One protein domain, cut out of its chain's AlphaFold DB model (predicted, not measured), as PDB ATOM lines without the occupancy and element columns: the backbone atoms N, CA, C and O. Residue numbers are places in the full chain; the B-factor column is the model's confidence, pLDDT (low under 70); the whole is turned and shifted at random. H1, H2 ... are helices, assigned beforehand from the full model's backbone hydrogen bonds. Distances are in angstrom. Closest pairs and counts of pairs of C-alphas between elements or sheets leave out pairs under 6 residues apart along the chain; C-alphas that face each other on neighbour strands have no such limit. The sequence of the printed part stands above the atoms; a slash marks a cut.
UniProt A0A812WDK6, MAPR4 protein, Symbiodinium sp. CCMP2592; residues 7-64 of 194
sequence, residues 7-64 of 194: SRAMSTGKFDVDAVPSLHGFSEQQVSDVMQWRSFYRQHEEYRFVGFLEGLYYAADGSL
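What this domain is: This is residues 7 to 64 of the 194 residues of the protein "MAPR4 protein" of Symbiodinium sp. CCMP2592 (UniProt A0A812WDK6). With little regular structure, the domain is one long helix, H2, with the short helix H1 packed steeply on it and two long loop stretches; residues 42 to 48 stick out where H2 ends, and the last stretch then folds back. The printed part has 58 residues with two named helices, H1 then H2, and no named strand. The class is all helix, though the helices hold only 22 residues. It is only just compact, close to loose, with a radius of gyration of the C-alphas of 12.1 A and spans of 28 by 27 by 22 A.

Where its parts are: H1 is residues 7 to 12, beginning at C-alpha 7 (63.212, -9.385, 1.202). H2 is residues 28 to 43, 22.6 A long, ending at C-alpha 43 (66.495, 6.457, -0.346).

How they stand to each other: H1 and H2 touch, their closest C-alphas being those of Ser 11 and Asp 33, 5.6 A apart. They run opposite ways at a steep tilt of 58 degrees. In both, every O i to N i+4 pair is within hydrogen-bond range.

The domain as a whole: The C-alphas farthest apart, of Gly 25 and Glu 45, are 32.0 A apart. The link from H1 to H2 is long, 15 residues. The printed part has no cut, and no printed residue is under 70 in pLDDT.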
ATOM      1  N   SER A   7      62.640  -9.618   2.538       94.25
ATOM      2  CA  SER A   7      63.212  -9.385   1.202       94.25
ATOM      3  C   SER A   7      62.511 -10.215   0.128       94.25
ATOM      4  O   SER A   7      62.035  -9.684  -0.871       94.25
ATOM      5  N   ARG A   8      62.368 -11.521   0.371       95.06
ATOM      6  CA  ARG A   8      61.704 -12.446  -0.549       95.06
ATOM      7  C   ARG A   8      60.224 -12.087  -0.737       95.06
ATOM      8  O   ARG A   8      59.764 -11.958  -1.870       95.06
ATOM      9  N   ALA A   9      59.499 -11.849   0.353       95.12
ATOM     10  CA  ALA A   9      58.097 -11.439   0.305       95.12
ATOM     11  C   ALA A   9      57.859 -10.117  -0.444       95.12
ATOM     12  O   ALA A   9      56.826  -9.984  -1.092       95.12
ATOM     13  N   MET A  10      58.799  -9.169  -0.409       93.19
ATOM     14  CA  MET A  10      58.689  -7.912  -1.164       93.19
ATOM     15  C   MET A  10      58.700  -8.138  -2.681       93.19
ATOM     16  O   MET A  10      58.003  -7.437  -3.410       93.19
ATOM     17  N   SER A  11      59.460  -9.124  -3.165       95.00
ATOM     18  CA  SER A  11      59.459  -9.491  -4.587       95.00
ATOM     19  C   SER A  11      58.244 -10.349  -4.964       95.00
ATOM     20  O   SER A  11      57.663 -10.154  -6.027       95.00
ATOM     21  N   THR A  12      57.810 -11.285  -4.109       94.69
ATOM     22  CA  THR A  12      56.690 -12.189  -4.449       94.69
ATOM     23  C   THR A  12      55.300 -11.649  -4.121       94.69
ATOM     24  O   THR A  12      54.307 -12.193  -4.604       94.69
ATOM     25  N   GLY A  13      55.211 -10.644  -3.249       94.00
ATOM     26  CA  GLY A  13      53.966 -10.158  -2.652       94.00
ATOM     27  C   GLY A  13      53.362 -11.079  -1.581       94.00
ATOM     28  O   GLY A  13      52.261 -10.808  -1.104       94.00
ATOM     29  N   LYS A  14      54.032 -12.174  -1.189       93.25
ATOM     30  CA  LYS A  14      53.474 -13.208  -0.293       93.25
ATOM     31  C   LYS A  14      54.058 -13.149   1.121       93.25
ATOM     32  O   LYS A  14      54.874 -13.981   1.511       93.25
ATOM     33  N   PHE A  15      53.611 -12.191   1.924       91.44
ATOM     34  CA  PHE A  15      54.182 -11.926   3.254       91.44
ATOM     35  C   PHE A  15      53.935 -13.006   4.318       91.44
ATOM     36  O   PHE A  15      54.718 -13.096   5.262       91.44
ATOM     37  N   ASP A  16      52.915 -13.850   4.153       90.44
ATOM     38  CA  ASP A  16      52.609 -14.912   5.123       90.44
ATOM     39  C   ASP A  16      53.532 -16.131   4.995       90.44
ATOM     40  O   ASP A  16      53.766 -16.841   5.972       90.44
ATOM     41  N   VAL A  17      54.077 -16.367   3.798       90.94
ATOM     42  CA  VAL A  17      54.883 -17.561   3.479       90.94
ATOM     43  C   VAL A  17      56.328 -17.232   3.115       90.94
ATOM     44  O   VAL A  17      57.225 -18.026   3.390       90.94
ATOM     45  N   ASP A  18      56.579 -16.052   2.548       93.12
ATOM     46  CA  ASP A  18      57.886 -15.680   2.007       93.12
ATOM     47  C   ASP A  18      58.632 -14.665   2.891       93.12
ATOM     48  O   ASP A  18      59.662 -14.137   2.482       93.12
ATOM     49  N   ALA A  19      58.173 -14.397   4.118       91.56
ATOM     50  CA  ALA A  19      58.921 -13.611   5.107       91.56
ATOM     51  C   ALA A  19      60.038 -14.451   5.768       91.56
ATOM     52  O   ALA A  19      60.021 -14.703   6.978       91.56
ATOM     53  N   VAL A  20      60.968 -14.937   4.940       91.12
ATOM     54  CA  VAL A  20      62.086 -15.818   5.301       91.12
ATOM     55  C   VAL A  20      63.406 -15.314   4.693       91.12
ATOM     56  O   VAL A  20      63.393 -14.800   3.571       91.12
ATOM     57  N   PRO A  21      64.557 -15.508   5.367       90.19
ATOM     58  CA  PRO A  21      65.862 -15.041   4.896       90.19
ATOM     59  C   PRO A  21      66.463 -15.977   3.834       90.19
ATOM     60  O   PRO A  21      67.472 -16.644   4.059       90.19
ATOM     61  N   SER A  22      65.820 -16.080   2.668       92.88
ATOM     62  CA  SER A  22      66.280 -16.913   1.550       92.88
ATOM     63  C   SER A  22      65.874 -16.336   0.197       92.88
ATOM     64  O   SER A  22      64.750 -15.881   0.017       92.88
ATOM     65  N   LEU A  23      66.782 -16.430  -0.777       94.94
ATOM     66  CA  LEU A  23      66.529 -16.133  -2.194       94.94
ATOM     67  C   LEU A  23      66.546 -17.403  -3.059       94.94
ATOM     68  O   LEU A  23      66.653 -17.331  -4.281       94.94
ATOM     69  N   HIS A  24      66.506 -18.588  -2.445       94.00
ATOM     70  CA  HIS A  24      66.516 -19.837  -3.199       94.00
ATOM     71  C   HIS A  24      65.274 -19.943  -4.099       94.00
ATOM     72  O   HIS A  24      64.154 -19.669  -3.667       94.00
ATOM     73  N   GLY A  25      65.484 -20.346  -5.353       93.19
ATOM     74  CA  GLY A  25      64.421 -20.473  -6.352       93.19
ATOM     75  C   GLY A  25      63.948 -19.151  -6.964       93.19
ATOM     76  O   GLY A  25      63.011 -19.173  -7.757       93.19
ATOM     77  N   PHE A  26      64.567 -18.015  -6.625       95.25
ATOM     78  CA  PHE A  26      64.310 -16.758  -7.323       95.25
ATOM     79  C   PHE A  26      64.979 -16.735  -8.694       95.25
ATOM     80  O   PHE A  26      66.122 -17.167  -8.850       95.25
ATOM     81  N   SER A  27      64.268 -16.185  -9.676       94.00
ATOM     82  CA  SER A  27      64.861 -15.782 -10.949       94.00
ATOM     83  C   SER A  27      65.762 -14.554 -10.772       94.00
ATOM     84  O   SER A  27      65.664 -13.834  -9.777       94.00
ATOM     85  N   GLU A  28      66.603 -14.267 -11.766       89.50
ATOM     86  CA  GLU A  28      67.419 -13.044 -11.793       89.50
ATOM     87  C   GLU A  28      66.564 -11.778 -11.635       89.50
ATOM     88  O   GLU A  28      66.937 -10.874 -10.893       89.50
ATOM     89  N   GLN A  29      65.380 -11.748 -12.261       90.62
ATOM     90  CA  GLN A  29      64.447 -10.630 -12.130       90.62
ATOM     91  C   GLN A  29      63.958 -10.475 -10.689       90.62
ATOM     92  O   GLN A  29      63.992  -9.378 -10.151       90.62
ATOM     93  N   GLN A  30      63.571 -11.567 -10.028       95.06
ATOM     94  CA  GLN A  30      63.100 -11.496  -8.643       95.06
ATOM     95  C   GLN A  30      64.212 -11.059  -7.685       95.06
ATOM     96  O   GLN A  30      63.970 -10.289  -6.759       95.06
ATOM     97  N   VAL A  31      65.452 -11.503  -7.913       94.62
ATOM     98  CA  VAL A  31      66.614 -11.008  -7.161       94.62
ATOM     99  C   VAL A  31      66.835  -9.513  -7.416       94.62
ATOM    100  O   VAL A  31      67.074  -8.764  -6.468       94.62
ATOM    101  N   SER A  32      66.712  -9.061  -8.667       92.56
ATOM    102  CA  SER A  32      66.778  -7.639  -9.017       92.56
ATOM    103  C   SER A  32      65.698  -6.828  -8.297       92.56
ATOM    104  O   SER A  32      65.998  -5.764  -7.759       92.56
ATOM    105  N   ASP A  33      64.468  -7.338  -8.218       94.56
ATOM    106  CA  ASP A  33      63.363  -6.672  -7.521       94.56
ATOM    107  C   ASP A  33      63.672  -6.505  -6.022       94.56
ATOM    108  O   ASP A  33      63.408  -5.452  -5.443       94.56
ATOM    109  N   VAL A  34      64.293  -7.508  -5.384       95.44
ATOM    110  CA  VAL A  34      64.756  -7.405  -3.985       95.44
ATOM    111  C   VAL A  34      65.759  -6.266  -3.817       95.44
ATOM    112  O   VAL A  34      65.636  -5.457  -2.892       95.44
ATOM    113  N   MET A  35      66.743  -6.179  -4.711       94.75
ATOM    114  CA  MET A  35      67.750  -5.118  -4.664       94.75
ATOM    115  C   MET A  35      67.138  -3.735  -4.921       94.75
ATOM    116  O   MET A  35      67.516  -2.759  -4.266       94.75
ATOM    117  N   GLN A  36      66.137  -3.648  -5.800       93.75
ATOM    118  CA  GLN A  36      65.387  -2.420  -6.050       93.75
ATOM    119  C   GLN A  36      64.601  -1.975  -4.811       93.75
ATOM    120  O   GLN A  36      64.694  -0.809  -4.422       93.75
ATOM    121  N   TRP A  37      63.895  -2.889  -4.140       94.75
ATOM    122  CA  TRP A  37      63.210  -2.591  -2.880       94.75
ATOM    123  C   TRP A  37      64.183  -2.136  -1.792       94.75
ATOM    124  O   TRP A  37      63.910  -1.160  -1.090       94.75
ATOM    125  N   ARG A  38      65.352  -2.778  -1.681       93.50
ATOM    126  CA  ARG A  38      66.425  -2.333  -0.777       93.50
ATOM    127  C   ARG A  38      66.849  -0.893  -1.078       93.50
ATOM    128  O   ARG A  38      67.000  -0.111  -0.142       93.50
ATOM    129  N   SER A  39      67.052  -0.544  -2.349       93.00
ATOM    130  CA  SER A  39      67.413   0.822  -2.755       93.00
ATOM    131  C   SER A  39      66.307   1.817  -2.409       93.00
ATOM    132  O   SER A  39      66.590   2.850  -1.807       93.00
ATOM    133  N   PHE A  40      65.055   1.474  -2.724       94.19
ATOM    134  CA  PHE A  40      63.878   2.284  -2.419       94.19
ATOM    135  C   PHE A  40      63.829   2.643  -0.931       94.19
ATOM    136  O   PHE A  40      63.901   3.819  -0.594       94.19
ATOM    137  N   TYR A  41      63.816   1.660  -0.026       92.50
ATOM    138  CA  TYR A  41      63.710   1.935   1.413       92.50
ATOM    139  C   TYR A  41      64.902   2.704   1.989       92.50
ATOM    140  O   TYR A  41      64.753   3.391   2.995       92.50
ATOM    141  N   ARG A  42      66.086   2.601   1.377       92.00
ATOM    142  CA  ARG A  42      67.271   3.365   1.798       92.00
ATOM    143  C   ARG A  42      67.229   4.828   1.367       92.00
ATOM    144  O   ARG A  42      67.885   5.646   2.001       92.00
ATOM    145  N   GLN A  43      66.533   5.130   0.276       94.19
ATOM    146  CA  GLN A  43      66.495   6.457  -0.346       94.19
ATOM    147  C   GLN A  43      65.183   7.199  -0.075       94.19
ATOM    148  O   GLN A  43      65.102   8.400  -0.307       94.19
ATOM    149  N   HIS A  44      64.155   6.494   0.393       94.62
ATOM    150  CA  HIS A  44      62.834   7.053   0.627       94.62
ATOM    151  C   HIS A  44      62.794   7.915   1.895       94.62
ATOM    152  O   HIS A  44      63.202   7.477   2.969       94.62
ATOM    153  N   GLU A  45      62.240   9.121   1.780       94.69
ATOM    154  CA  GLU A  45      62.297  10.164   2.816       94.69
ATOM    155  C   GLU A  45      61.577   9.783   4.123       94.69
ATOM    156  O   GLU A  45      61.983  10.194   5.207       94.69
ATOM    157  N   GLU A  46      60.525   8.965   4.036       94.62
ATOM    158  CA  GLU A  46      59.723   8.554   5.199       94.62
ATOM    159  C   GLU A  46      60.346   7.408   6.018       94.62
ATOM    160  O   GLU A  46      59.944   7.173   7.159       94.62
ATOM    161  N   TYR A  47      61.319   6.677   5.463       90.88
ATOM    162  CA  TYR A  47      61.910   5.517   6.127       90.88
ATOM    163  C   TYR A  47      63.283   5.858   6.696       90.88
ATOM    164  O   TYR A  47      64.222   6.207   5.985       90.88
ATOM    165  N   ARG A  48      63.427   5.706   8.014       92.06
ATOM    166  CA  ARG A  48      64.707   5.898   8.697       92.06
ATOM    167  C   ARG A  48      65.477   4.584   8.769       92.06
ATOM    168  O   ARG A  48      64.987   3.601   9.318       92.06
ATOM    169  N   PHE A  49      66.721   4.591   8.298       91.50
ATOM    170  CA  PHE A  49      67.653   3.492   8.534       91.50
ATOM    171  C   PHE A  49      67.997   3.394  10.031       91.50
ATOM    172  O   PHE A  49      68.479   4.361  10.623       91.50
ATOM    173  N   VAL A  50      67.742   2.233  10.643       91.25
ATOM    174  CA  VAL A  50      67.948   1.993  12.089       91.25
ATOM    175  C   VAL A  50      69.022   0.949  12.401       91.25
ATOM    176  O   VAL A  50      69.355   0.758  13.565       91.25
ATOM    177  N   GLY A  51      69.581   0.285  11.386       91.00
ATOM    178  CA  GLY A  51      70.615  -0.734  11.556       91.00
ATOM    179  C   GLY A  51      70.508  -1.868  10.541       91.00
ATOM    180  O   GLY A  51      69.721  -1.810   9.593       91.00
ATOM    181  N   PHE A  52      71.316  -2.904  10.750       91.44
ATOM    182  CA  PHE A  52      71.341  -4.110   9.928       91.44
ATOM    183  C   PHE A  52      70.686  -5.282  10.661       91.44
ATOM    184  O   PHE A  52      70.755  -5.374  11.884       91.44
ATOM    185  N   LEU A  53      70.057  -6.177   9.900       92.19
ATOM    186  CA  LEU A  53      69.554  -7.445  10.413       92.19
ATOM    187  C   LEU A  53      70.620  -8.518  10.178       92.19
ATOM    188  O   LEU A  53      70.941  -8.809   9.024       92.19
ATOM    189  N   GLU A  54      71.152  -9.085  11.260       94.06
ATOM    190  CA  GLU A  54      72.071 -10.224  11.197       94.06
ATOM    191  C   GLU A  54      71.411 -11.404  10.463       94.06
ATOM    192  O   GLU A  54      70.270 -11.775  10.755       94.06
ATOM    193  N   GLY A  55      72.114 -11.996   9.496       93.06
ATOM    194  CA  GLY A  55      71.631 -13.145   8.737       93.06
ATOM    195  C   GLY A  55      72.175 -13.191   7.314       93.06
ATOM    196  O   GLY A  55      73.377 -13.113   7.088       93.06
ATOM    197  N   LEU A  56      71.278 -13.347   6.332       94.62
ATOM    198  CA  LEU A  56      71.644 -13.610   4.935       94.62
ATOM    199  C   LEU A  56      72.553 -12.530   4.330       94.62
ATOM    200  O   LEU A  56      73.433 -12.858   3.536       94.62
ATOM    201  N   TYR A  57      72.345 -11.260   4.687       95.38
ATOM    202  CA  TYR A  57      73.000 -10.116   4.044       95.38
ATOM    203  C   TYR A  57      74.067  -9.428   4.901       95.38
ATOM    204  O   TYR A  57      75.016  -8.876   4.348       95.38
ATOM    205  N   TYR A  58      73.926  -9.468   6.228       95.81
ATOM    206  CA  TYR A  58      74.832  -8.809   7.170       95.81
ATOM    207  C   TYR A  58      75.240  -9.763   8.292       95.81
ATOM    208  O   TYR A  58      74.414 -10.539   8.770       95.81
ATOM    209  N   ALA A  59      76.499  -9.702   8.714       95.88
ATOM    210  CA  ALA A  59      76.991 -10.416   9.889       95.88
ATOM    211  C   ALA A  59      76.674  -9.651  11.191       95.88
ATOM    212  O   ALA A  59      76.207  -8.511  11.156       95.88
ATOM    213  N   ALA A  60      76.939 -10.275  12.344       95.19
ATOM    214  CA  ALA A  60      76.674  -9.701  13.670       95.19
ATOM    215  C   ALA A  60      77.387  -8.358  13.919       95.19
ATOM    216  O   ALA A  60      76.876  -7.500  14.633       95.19
ATOM    217  N   ASP A  61      78.561  -8.163  13.316       94.56
ATOM    218  CA  ASP A  61      79.341  -6.923  13.386       94.56
ATOM    219  C   ASP A  61      78.879  -5.854  12.373       94.56
ATOM    220  O   ASP A  61      79.456  -4.769  12.300       94.56
ATOM    221  N   GLY A  62      77.834  -6.145  11.590       93.38
ATOM    222  CA  GLY A  62      77.300  -5.275  10.545       93.38
ATOM    223  C   GLY A  62      78.057  -5.336   9.215       93.38
ATOM    224  O   GLY A  62      77.686  -4.613   8.287       93.38
ATOM    225  N   SER A  63      79.084  -6.180   9.087       96.25
ATOM    226  CA  SER A  63      79.799  -6.372   7.821       96.25
ATOM    227  C   SER A  63      78.934  -7.089   6.776       96.25
ATOM    228  O   SER A  63      77.976  -7.797   7.099       96.25
ATOM    229  N   LEU A  64      79.252  -6.881   5.492       96.62
ATOM    230  CA  LEU A  64      78.568  -7.546   4.383       96.62
ATOM    231  C   LEU A  64      78.883  -9.040   4.398       96.62
ATOM    232  O   LEU A  64      80.044  -9.442   4.487       96.62
TER     233      LEU A  64